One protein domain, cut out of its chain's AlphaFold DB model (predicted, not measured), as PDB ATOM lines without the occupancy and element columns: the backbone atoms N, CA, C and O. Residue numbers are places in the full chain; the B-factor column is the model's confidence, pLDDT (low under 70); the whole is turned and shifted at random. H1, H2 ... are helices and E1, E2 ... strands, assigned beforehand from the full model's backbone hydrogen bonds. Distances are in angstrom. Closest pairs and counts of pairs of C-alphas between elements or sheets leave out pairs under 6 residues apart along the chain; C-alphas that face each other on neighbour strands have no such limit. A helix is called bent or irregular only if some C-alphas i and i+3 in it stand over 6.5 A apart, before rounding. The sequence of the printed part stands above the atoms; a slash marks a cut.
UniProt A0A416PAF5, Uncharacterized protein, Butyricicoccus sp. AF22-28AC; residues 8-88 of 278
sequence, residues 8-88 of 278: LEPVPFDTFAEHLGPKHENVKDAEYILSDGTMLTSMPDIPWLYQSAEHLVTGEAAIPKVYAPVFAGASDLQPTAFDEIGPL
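This is residues 8 to 88 of the 278 residues of an uncharacterized protein of Butyricicoccus sp. AF22-28AC (UniProt A0A416PAF5). A strongly twisted and curled sheet of four strands, E1 to E4, follows itself back and forth as a meander, with one loose, irregular helix, H1, set off to one side of it. The long link from H1 comes in along the edge strand E1, where residues 32 to 33 pair with residues 39 to 40. The printed part has 81 residues, with one named helix and four named strands in the order H1, E1, E2, E3, E4; the sheet runs E1, E2, E3, E4, all antiparallel. The class is mixed, helices and strands, though under half of the residues, 39, are in named elements. The whole is compact, with a radius of gyration of the C-alphas of 12.3 A and spans of 36 by 27 by 19 A.

H1, residues 13 to 26, is not on the sheet, with 0 pairs of C-alphas within 10 A. It is irregular: C-alphas 19 and 22 are 9.6 A apart, and 3 of 10 O i to N i+4 pairs are within hydrogen-bond range, beside 6 of 11 O i to N i+3 pairs. E1, residues 38 to 42, is an edge strand and forms a hairpin with E2, residues 50 to 56, antiparallel at 146 degrees; N 51 and O 41 are 2.9 A apart. E2 and E3, residues 65 to 70, form a hairpin at 127 degrees, with N 67 and O 50 at 2.8 A. E3 and E4, residues 81 to 87, form a hairpin at 154 degrees; N 66 and O 86 are 2.8 A apart, and so are N 83 and O 68. E4 is the other edge strand, apart from E1. H1 is apart from E2, E3 and E4. From edge to edge the strands' lines turn by 90 degrees.

H1 begins at C-alpha 13, (17.849, 12.401, 58.536), and measures 15.6 A from first to last C-alpha. E1 begins at C-alpha 38, (21.583, 8.649, 45.224), and measures 13.3 A. E2 measures 14.8 A, E3 16.1 A and E4 18.0 A. E4 ends at C-alpha 87, (16.294, 6.368, 33.332).

The two C-alphas farthest apart are those of Pro 22 and Ala 74, 36.0 A. The printed part has no cut. The link from H1 to E1, 11 residues, is long; the other three are short. The model's confidence is low, under 70, at residues 13 to 28, and the mean pLDDT of H1 is 58; over the printed part it is 81.3.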
ATOM      1  N   LEU A   8      15.294   0.879  47.182       91.31
ATOM      2  CA  LEU A   8      16.316   1.530  47.993       91.31
ATOM      3  C   LEU A   8      15.684   2.259  49.174       91.31
ATOM      4  O   LEU A   8      14.702   2.978  49.020       91.31
ATOM      5  N   GLU A   9      16.273   2.092  50.350       91.56
ATOM      6  CA  GLU A   9      15.834   2.782  51.564       91.56
ATOM      7  C   GLU A   9      16.431   4.197  51.627       91.56
ATOM      8  O   GLU A   9      17.599   4.372  51.248       91.56
ATOM      9  N   PRO A  10      15.670   5.208  52.089       90.06
ATOM     10  CA  PRO A  10      16.216   6.522  52.387       90.06
ATOM     11  C   PRO A  10      17.121   6.461  53.623       90.06
ATOM     12  O   PRO A  10      16.841   5.763  54.597       90.06
ATOM     13  N   VAL A  11      18.205   7.229  53.600       83.56
ATOM     14  CA  VAL A  11      19.079   7.437  54.754       83.56
ATOM     15  C   VAL A  11      18.319   8.267  55.797       83.56
ATOM     16  O   VAL A  11      17.801   9.335  55.455       83.56
ATOM     17  N   PRO A  12      18.243   7.825  57.067       76.19
ATOM     18  CA  PRO A  12      17.589   8.590  58.124       76.19
ATOM     19  C   PRO A  12      18.224   9.971  58.314       76.19
ATOM     20  O   PRO A  12      19.450  10.081  58.412       76.19
ATOM     21  N   PHE A  13      17.390  11.009  58.443       63.12
ATOM     22  CA  PHE A  13      17.849  12.401  58.536       63.12
ATOM     23  C   PHE A  13      18.883  12.640  59.646       63.12
ATOM     24  O   PHE A  13      19.866  13.354  59.441       63.12
ATOM     25  N   ASP A  14      18.714  11.970  60.784       58.81
ATOM     26  CA  ASP A  14      19.584  12.102  61.957       58.81
ATOM     27  C   ASP A  14      21.001  11.540  61.734       58.81
ATOM     28  O   ASP A  14      21.913  11.828  62.505       58.81
ATOM     29  N   THR A  15      21.211  10.773  60.658       60.19
ATOM     30  CA  THR A  15      22.503  10.157  60.316       60.19
ATOM     31  C   THR A  15      23.244  10.874  59.187       60.19
ATOM     32  O   THR A  15      24.382  10.516  58.882       60.19
ATOM     33  N   PHE A  16      22.669  11.928  58.590       60.22
ATOM     34  CA  PHE A  16      23.286  12.622  57.453       60.22
ATOM     35  C   PHE A  16      24.671  13.191  57.757       60.22
ATOM     36  O   PHE A  16      25.576  13.066  56.936       60.22
ATOM     37  N   ALA A  17      24.869  13.782  58.935       54.09
ATOM     38  CA  ALA A  17      26.166  14.345  59.310       54.09
ATOM     39  C   ALA A  17      27.257  13.263  59.442       54.09
ATOM     40  O   ALA A  17      28.396  13.487  59.032       54.09
ATOM     41  N   GLU A  18      26.905  12.081  59.955       58.69
ATOM     42  CA  GLU A  18      27.822  10.942  60.083       58.69
ATOM     43  C   GLU A  18      28.077  10.249  58.736       58.69
ATOM     44  O   GLU A  18      29.196   9.816  58.469       58.69
ATOM     45  N   HIS A  19      27.063  10.187  57.865       55.84
ATOM     46  CA  HIS A  19      27.144   9.511  56.568       55.84
ATOM     47  C   HIS A  19      27.820  10.364  55.480       55.84
ATOM     48  O   HIS A  19      28.501   9.836  54.602       55.84
ATOM     49  N   LEU A  20      27.649  11.689  55.527       58.59
ATOM     50  CA  LEU A  20      28.126  12.616  54.492       58.59
ATOM     51  C   LEU A  20      29.376  13.398  54.903       58.59
ATOM     52  O   LEU A  20      30.114  13.884  54.038       58.59
ATOM     53  N   GLY A  21      29.623  13.549  56.207       62.25
ATOM     54  CA  GLY A  21      30.703  14.381  56.730       62.25
ATOM     55  C   GLY A  21      30.685  15.801  56.125       62.25
ATOM     56  O   GLY A  21      29.614  16.385  55.956       62.25
ATOM     57  N   PRO A  22      31.839  16.376  55.737       58.00
ATOM     58  CA  PRO A  22      31.910  17.728  55.168       58.00
ATOM     59  C   PRO A  22      31.242  17.879  53.786       58.00
ATOM     60  O   PRO A  22      31.160  18.991  53.273       58.00
ATOM     61  N   LYS A  23      30.758  16.795  53.157       57.25
ATOM     62  CA  LYS A  23      30.108  16.843  51.834       57.25
ATOM     63  C   LYS A  23      28.632  17.257  51.879       57.25
ATOM     64  O   LYS A  23      28.037  17.412  50.814       57.25
ATOM     65  N   HIS A  24      28.049  17.483  53.063       56.78
ATOM     66  CA  HIS A  24      26.642  17.892  53.187       56.78
ATOM     67  C   HIS A  24      26.327  19.191  52.417       56.78
ATOM     68  O   HIS A  24      25.176  19.457  52.082       56.78
ATOM     69  N   GLU A  25      27.326  20.052  52.177       55.81
ATOM     70  CA  GLU A  25      27.129  21.361  51.534       55.81
ATOM     71  C   GLU A  25      26.707  21.249  50.061       55.81
ATOM     72  O   GLU A  25      26.106  22.186  49.535       55.81
ATOM     73  N   ASN A  26      26.954  20.096  49.426       58.47
ATOM     74  CA  ASN A  26      26.602  19.813  48.030       58.47
ATOM     75  C   ASN A  26      25.167  19.285  47.850       58.47
ATOM     76  O   ASN A  26      24.765  18.996  46.728       58.47
ATOM     77  N   VAL A  27      24.401  19.142  48.935       62.28
ATOM     78  CA  VAL A  27      23.119  18.415  48.941       62.28
ATOM     79  C   VAL A  27      21.911  19.345  49.111       62.28
ATOM     80  O   VAL A  27      20.821  18.906  49.452       62.28
ATOM     81  N   LYS A  28      22.092  20.655  48.889       61.19
ATOM     82  CA  LYS A  28      21.118  21.696  49.274       61.19
ATOM     83  C   LYS A  28      19.717  21.533  48.681       61.19
ATOM     84  O   LYS A  28      18.766  21.975  49.315       61.19
ATOM     85  N   ASP A  29      19.606  20.887  47.525       74.06
ATOM     86  CA  ASP A  29      18.345  20.752  46.791       74.06
ATOM     87  C   ASP A  29      17.785  19.316  46.815       74.06
ATOM     88  O   ASP A  29      16.772  19.032  46.172       74.06
ATOM     89  N   ALA A  30      18.437  18.390  47.532       82.88
ATOM     90  CA  ALA A  30      17.949  17.022  47.667       82.88
ATOM     91  C   ALA A  30      16.999  16.904  48.864       82.88
ATOM     92  O   ALA A  30      17.336  17.269  49.989       82.88
ATOM     93  N   GLU A  31      15.824  16.338  48.620       87.44
ATOM     94  CA  GLU A  31      14.824  16.034  49.645       87.44
ATOM     95  C   GLU A  31      15.110  14.700  50.337       87.44
ATOM     96  O   GLU A  31      14.817  14.540  51.519       87.44
ATOM     97  N   TYR A  32      15.705  13.749  49.613       88.75
ATOM     98  CA  TYR A  32      16.108  12.451  50.145       88.75
ATOM     99  C   TYR A  32      17.484  12.058  49.620       88.75
ATOM    100  O   TYR A  32      17.879  12.424  48.514       88.75
ATOM    101  N   ILE A  33      18.189  11.237  50.392       88.75
ATOM    102  CA  ILE A  33      19.351  10.492  49.911       88.75
ATOM    103  C   ILE A  33      19.082   9.025  50.182       88.75
ATOM    104  O   ILE A  33      18.635   8.668  51.268       88.75
ATOM    105  N   LEU A  34      19.339   8.182  49.197       90.19
ATOM    106  CA  LEU A  34      19.159   6.745  49.298       90.19
ATOM    107  C   LEU A  34      20.419   6.075  49.849       90.19
ATOM    108  O   LEU A  34      21.513   6.634  49.802       90.19
ATOM    109  N   SER A  35      20.267   4.850  50.342       87.25
ATOM    110  CA  SER A  35      21.346   4.021  50.906       87.25
ATOM    111  C   SER A  35      22.566   3.811  49.994       87.25
ATOM    112  O   SER A  35      23.644   3.499  50.493       87.25
ATOM    113  N   ASP A  36      22.439   4.003  48.677       85.12
ATOM    114  CA  ASP A  36      23.552   3.947  47.719       85.12
ATOM    115  C   ASP A  36      24.173   5.322  47.395       85.12
ATOM    116  O   ASP A  36      25.036   5.433  46.525       85.12
ATOM    117  N   GLY A  37      23.751   6.375  48.099       85.81
ATOM    118  CA  GLY A  37      24.211   7.747  47.904       85.81
ATOM    119  C   GLY A  37      23.472   8.516  46.807       85.81
ATOM    120  O   GLY A  37      23.861   9.649  46.514       85.81
ATOM    121  N   THR A  38      22.430   7.945  46.197       89.88
ATOM    122  CA  THR A  38      21.583   8.649  45.224       89.88
ATOM    123  C   THR A  38      20.828   9.785  45.903       89.88
ATOM    124  O   THR A  38      20.135   9.559  46.887       89.88
ATOM    125  N   MET A  39      20.921  10.999  45.364       89.94
ATOM    126  CA  MET A  39      20.186  12.166  45.862       89.94
ATOM    127  C   MET A  39      18.916  12.372  45.042       89.94
ATOM    128  O   MET A  39      19.002  12.379  43.813       89.94
ATOM    129  N   LEU A  40      17.772  12.543  45.704       92.88
ATOM    130  CA  LEU A  40      16.456  12.690  45.086       92.88
ATOM    131  C   LEU A  40      15.843  14.064  45.356       92.88
ATOM    132  O   LEU A  40      15.893  14.560  46.479       92.88
ATOM    133  N   THR A  41      15.165  14.605  44.348       92.31
ATOM    134  CA  THR A  41      14.344  15.820  44.437       92.31
ATOM    135  C   THR A  41      12.965  15.529  43.852       92.31
ATOM    136  O   THR A  41      12.860  14.761  42.887       92.31
ATOM    137  N   SER A  42      11.907  16.101  44.433       91.88
ATOM    138  CA  SER A  42      10.551  15.922  43.913       91.88
ATOM    139  C   SER A  42      10.401  16.516  42.513       91.88
ATOM    140  O   SER A  42      11.061  17.490  42.138       91.88
ATOM    141  N   MET A  43       9.523  15.911  41.716       91.44
ATOM    142  CA  MET A  43       9.130  16.433  40.414       91.44
ATOM    143  C   MET A  43       7.828  17.234  40.573       91.44
ATOM    144  O   MET A  43       6.763  16.638  40.732       91.44
ATOM    145  N   PRO A  44       7.861  18.579  40.546       86.06
ATOM    146  CA  PRO A  44       6.683  19.395  40.860       86.06
ATOM    147  C   PRO A  44       5.538  19.231  39.848       86.06
ATOM    148  O   PRO A  44       4.376  19.462  40.170       86.06
ATOM    149  N   ASP A  45       5.860  18.837  38.621       83.44
ATOM    150  CA  ASP A  45       4.928  18.586  37.525       83.44
ATOM    151  C   ASP A  45       4.321  17.174  37.545       83.44
ATOM    152  O   ASP A  45       3.268  16.952  36.948       83.44
ATOM    153  N   ILE A  46       4.945  16.233  38.262       87.88
ATOM    154  CA  ILE A  46       4.425  14.883  38.504       87.88
ATOM    155  C   ILE A  46       4.561  14.611  40.011       87.88
ATOM    156  O   ILE A  46       5.526  13.960  40.414       87.88
ATOM    157  N   PRO A  47       3.610  15.089  40.847       73.62
ATOM    158  CA  PRO A  47       3.761  15.246  42.307       73.62
ATOM    159  C   PRO A  47       4.036  13.973  43.128       73.62
ATOM    160  O   PRO A  47       4.084  14.022  44.351       73.62
ATOM    161  N   TRP A  48       4.191  12.831  42.468       82.69
ATOM    162  CA  TRP A  48       4.418  11.523  43.065       82.69
ATOM    163  C   TRP A  48       5.733  10.866  42.615       82.69
ATOM    164  O   TRP A  48       6.083   9.788  43.087       82.69
ATOM    165  N   LEU A  49       6.483  11.505  41.717       92.19
ATOM    166  CA  LEU A  49       7.771  11.007  41.256       92.19
ATOM    167  C   LEU A  49       8.911  11.882  41.760       92.19
ATOM    168  O   LEU A  49       8.781  13.088  41.972       92.19
ATOM    169  N   TYR A  50      10.055  11.233  41.914       94.19
ATOM    170  CA  TYR A  50      11.316  11.847  42.274       94.19
ATOM    171  C   TYR A  50      12.318  11.618  41.154       94.19
ATOM    172  O   TYR A  50      12.355  10.545  40.547       94.19
ATOM    173  N   GLN A  51      13.162  12.610  40.903       94.38
ATOM    174  CA  GLN A  51      14.297  12.474  39.999       94.38
ATOM    175  C   GLN A  51      15.595  12.425  40.797       94.38
ATOM    176  O   GLN A  51      15.732  13.124  41.803       94.38
ATOM    177  N   SER A  52      16.558  11.627  40.341       93.31
ATOM    178  CA  SER A  52      17.903  11.666  40.905       93.31
ATOM    179  C   SER A  52      18.791  12.716  40.252       93.31
ATOM    180  O   SER A  52      18.652  13.023  39.067       93.31
ATOM    181  N   ALA A  53      19.773  13.199  41.009       88.75
ATOM    182  CA  ALA A  53      20.846  14.037  40.485       88.75
ATOM    183  C   ALA A  53      21.736  13.300  39.457       88.75
ATOM    184  O   ALA A  53      21.760  12.069  39.378       88.75
ATOM    185  N   GLU A  54      22.525  14.074  38.706       84.81
ATOM    186  CA  GLU A  54      23.560  13.583  37.772       84.81
ATOM    187  C   GLU A  54      24.823  13.054  38.476       84.81
ATOM    188  O   GLU A  54      25.814  12.702  37.835       84.81
ATOM    189  N   HIS A  55      24.826  13.031  39.807       81.56
ATOM    190  CA  HIS A  55      25.916  12.518  40.620       81.56
ATOM    191  C   HIS A  55      25.394  11.981  41.955       81.56
ATOM    192  O   HIS A  55      24.352  12.407  42.454       81.56
ATOM    193  N   LEU A  56      26.132  11.040  42.533       84.88
ATOM    194  CA  LEU A  56      25.931  10.566  43.896       84.88
ATOM    195  C   LEU A  56      26.439  11.608  44.892       84.88
ATOM    196  O   LEU A  56      27.271  12.457  44.567       84.88
ATOM    197  N   VAL A  57      26.042  11.468  46.153       80.00
ATOM    198  CA  VAL A  57      26.524  12.330  47.240       80.00
ATOM    199  C   VAL A  57      28.050  12.277  47.433       80.00
ATOM    200  O   VAL A  57      28.672  13.192  47.973       80.00
ATOM    201  N   THR A  58      28.698  11.217  46.942       77.38
ATOM    202  CA  THR A  58      30.160  11.088  46.929       77.38
ATOM    203  C   THR A  58      30.840  12.032  45.931       77.38
ATOM    204  O   THR A  58      32.036  12.300  46.102       77.38
ATOM    205  N   GLY A  59      30.098  12.553  44.947       77.19
ATOM    206  CA  GLY A  59      30.572  13.324  43.795       77.19
ATOM    207  C   GLY A  59      30.786  12.484  42.528       77.19
ATOM    208  O   GLY A  59      31.159  13.031  41.494       77.19
ATOM    209  N   GLU A  60      30.579  11.166  42.591       78.94
ATOM    210  CA  GLU A  60      30.666  10.284  41.424       78.94
ATOM    211  C   GLU A  60      29.502  10.539  40.459       78.94
ATOM    212  O   GLU A  60      28.358  10.635  40.892       78.94
ATOM    213  N   ALA A  61      29.782  10.638  39.157       76.19
ATOM    214  CA  ALA A  61      28.749  10.846  38.146       76.19
ATOM    215  C   ALA A  61      27.771   9.660  38.084       76.19
ATOM    216  O   ALA A  61      28.182   8.501  38.099       76.19
ATOM    217  N   ALA A  62      26.482   9.958  37.943       79.88
ATOM    218  CA  ALA A  62      25.400   8.987  37.876       79.88
ATOM    219  C   ALA A  62      24.452   9.325  36.720       79.88
ATOM    220  O   ALA A  62      24.263  10.486  36.365       79.88
ATOM    221  N   ILE A  63      23.841   8.302  36.123       83.69
ATOM    222  CA  ILE A  63      22.785   8.502  35.125       83.69
ATOM    223  C   ILE A  63      21.502   8.881  35.880       83.69
ATOM    224  O   ILE A  63      21.076   8.082  36.718       83.69
ATOM    225  N   PRO A  64      20.870  10.035  35.590       89.19
ATOM    226  CA  PRO A  64      19.616  10.418  36.225       89.19
ATOM    227  C   PRO A  64      18.511   9.396  35.984       89.19
ATOM    228  O   PRO A  64      18.328   8.891  34.871       89.19
ATOM    229  N   LYS A  65      17.754   9.115  37.036       92.81
ATOM    230  CA  LYS A  65      16.698   8.107  37.083       92.81
ATOM    231  C   LYS A  65      15.455   8.666  37.763       92.81
ATOM    232  O   LYS A  65      15.522   9.667  38.474       92.81
ATOM    233  N   VAL A  66      14.336   7.999  37.527       94.88
ATOM    234  CA  VAL A  66      13.030   8.270  38.126       94.88
ATOM    235  C   VAL A  66      12.781   7.264  39.236       94.88
ATOM    236  O   VAL A  66      13.041   6.071  39.062       94.88
ATOM    237  N   TYR A  67      12.247   7.741  40.352       94.88
ATOM    238  CA  TYR A  67      11.925   6.941  41.522       94.88
ATOM    239  C   TYR A  67      10.496   7.211  41.986       94.88
ATOM    240  O   TYR A  67      10.030   8.350  41.938       94.88
ATOM    241  N   ALA A  68       9.823   6.166  42.462       92.75
ATOM    242  CA  ALA A  68       8.516   6.264  43.104       92.75
ATOM    243  C   ALA A  68       8.640   5.952  44.607       92.75
ATOM    244  O   ALA A  68       9.294   4.967  44.965       92.75
ATOM    245  N   PRO A  69       8.043   6.761  45.496       91.88
ATOM    246  CA  PRO A  69       8.069   6.520  46.932       91.88
ATOM    247  C   PRO A  69       7.186   5.325  47.318       91.88
ATOM    248  O   PRO A  69       6.109   5.114  46.761       91.88
ATOM    249  N   VAL A  70       7.623   4.575  48.328       90.56
ATOM    250  CA  VAL A  70       6.909   3.437  48.915       90.56
ATOM    251  C   VAL A  70       6.643   3.727  50.389       90.56
ATOM    252  O   VAL A  70       7.571   3.856  51.192       90.56
ATOM    253  N   PHE A  71       5.369   3.794  50.755       88.00
ATOM    254  CA  PHE A  71       4.908   4.051  52.121       88.00
ATOM    255  C   PHE A  71       4.505   2.737  52.806       88.00
ATOM    256  O   PHE A  71       3.974   1.840  52.148       88.00
ATOM    257  N   ALA A  72       4.763   2.597  54.111       84.88
ATOM    258  CA  ALA A  72       4.381   1.393  54.859       84.88
ATOM    259  C   ALA A  72       2.883   1.381  55.208       84.88
ATOM    260  O   ALA A  72       2.262   0.317  55.247       84.88
ATOM    261  N   GLY A  73       2.293   2.555  55.416       80.94
ATOM    262  CA  GLY A  73       0.871   2.768  55.636       80.94
ATOM    263  C   GLY A  73       0.323   3.940  54.822       80.94
ATOM    264  O   GLY A  73       1.032   4.882  54.484       80.94
ATOM    265  N   ALA A  74      -0.983   3.909  54.551       72.25
ATOM    266  CA  ALA A  74      -1.683   4.931  53.763       72.25
ATOM    267  C   ALA A  74      -1.744   6.324  54.427       72.25
ATOM    268  O   ALA A  74      -2.204   7.281  53.815       72.25
ATOM    269  N   SER A  75      -1.342   6.440  55.694       78.19
ATOM    270  CA  SER A  75      -1.297   7.709  56.436       78.19
ATOM    271  C   SER A  75       0.129   8.163  56.750       78.19
ATOM    272  O   SER A  75       0.303   9.167  57.441       78.19
ATOM    273  N   ASP A  76       1.139   7.434  56.270       81.25
ATOM    274  CA  ASP A  76       2.531   7.792  56.504       81.25
ATOM    275  C   ASP A  76       2.903   9.002  55.646       81.25
ATOM    276  O   ASP A  76       2.654   9.042  54.445       81.25
ATOM    277  N   LEU A  77       3.525   9.998  56.275       79.56
ATOM    278  CA  LEU A  77       3.975  11.217  55.596       79.56
ATOM    279  C   LEU A  77       5.378  11.079  54.996       79.56
ATOM    280  O   LEU A  77       5.806  11.952  54.244       79.56
ATOM    281  N   GLN A  78       6.105  10.017  55.350       84.75
ATOM    282  CA  GLN A  78       7.464   9.768  54.880       84.75
ATOM    283  C   GLN A  78       7.556   8.401  54.198       84.75
ATOM    284  O   GLN A  78       7.021   7.419  54.721       84.75
ATOM    285  N   PRO A  79       8.244   8.317  53.049       90.12
ATOM    286  CA  PRO A  79       8.476   7.054  52.379       90.12
ATOM    287  C   PRO A  79       9.441   6.187  53.189       90.12
ATOM    288  O   PRO A  79      10.440   6.657  53.727       90.12
ATOM    289  N   THR A  80       9.152   4.892  53.226       91.56
ATOM    290  CA  THR A  80      10.026   3.863  53.813       91.56
ATOM    291  C   THR A  80      11.042   3.319  52.815       91.56
ATOM    292  O   THR A  80      12.082   2.802  53.212       91.56
ATOM    293  N   ALA A  81      10.759   3.447  51.520       92.94
ATOM    294  CA  ALA A  81      11.664   3.086  50.441       92.94
ATOM    295  C   ALA A  81      11.312   3.854  49.163       92.94
ATOM    296  O   ALA A  81      10.286   4.529  49.087       92.94
ATOM    297  N   PHE A  82      12.153   3.704  48.147       94.06
ATOM    298  CA  PHE A  82      11.926   4.182  46.794       94.06
ATOM    299  C   PHE A  82      12.169   3.056  45.796       94.06
ATOM    300  O   PHE A  82      13.174   2.348  45.878       94.06
ATOM    301  N   ASP A  83      11.256   2.917  44.844       93.38
ATOM    302  CA  ASP A  83      11.376   2.008  43.712       93.38
ATOM    303  C   ASP A  83      11.987   2.746  42.517       93.38
ATOM    304  O   ASP A  83      11.451   3.758  42.063       93.38
ATOM    305  N   GLU A  84      13.107   2.242  41.993       93.75
ATOM    306  CA  GLU A  84      13.708   2.738  40.753       93.75
ATOM    307  C   GLU A  84      12.825   2.369  39.555       93.75
ATOM    308  O   GLU A  84      12.712   1.199  39.190       93.75
ATOM    309  N   ILE A  85      12.234   3.372  38.908       92.31
ATOM    310  CA  ILE A  85      11.354   3.193  37.747       92.31
ATOM    311  C   ILE A  85      12.165   3.031  36.456       92.31
ATOM    312  O   ILE A  85      11.815   2.221  35.597       92.31
ATOM    313  N   GLY A  86      13.250   3.796  36.309       90.81
ATOM    314  CA  GLY A  86      14.138   3.730  35.147       90.81
ATOM    315  C   GLY A  86      14.855   5.051  34.851       90.81
ATOM    316  O   GLY A  86      14.778   5.986  35.647       90.81
ATOM    317  N   PRO A  87      15.569   5.157  33.718       90.38
ATOM    318  CA  PRO A  87      16.294   6.368  33.332       90.38
ATOM    319  C   PRO A  87      15.372   7.577  33.132       90.38
ATOM    320  O   PRO A  87      14.377   7.494  32.416       90.38
ATOM    321  N   LEU A  88      15.756   8.739  33.667       89.38
ATOM    322  CA  LEU A  88      15.005   9.993  33.518       89.38
ATOM    323  C   LEU A  88      14.848  10.404  32.050       89.38
ATOM    324  O   LEU A  88      13.814  10.933  31.666       89.38
TER     325      LEU A  88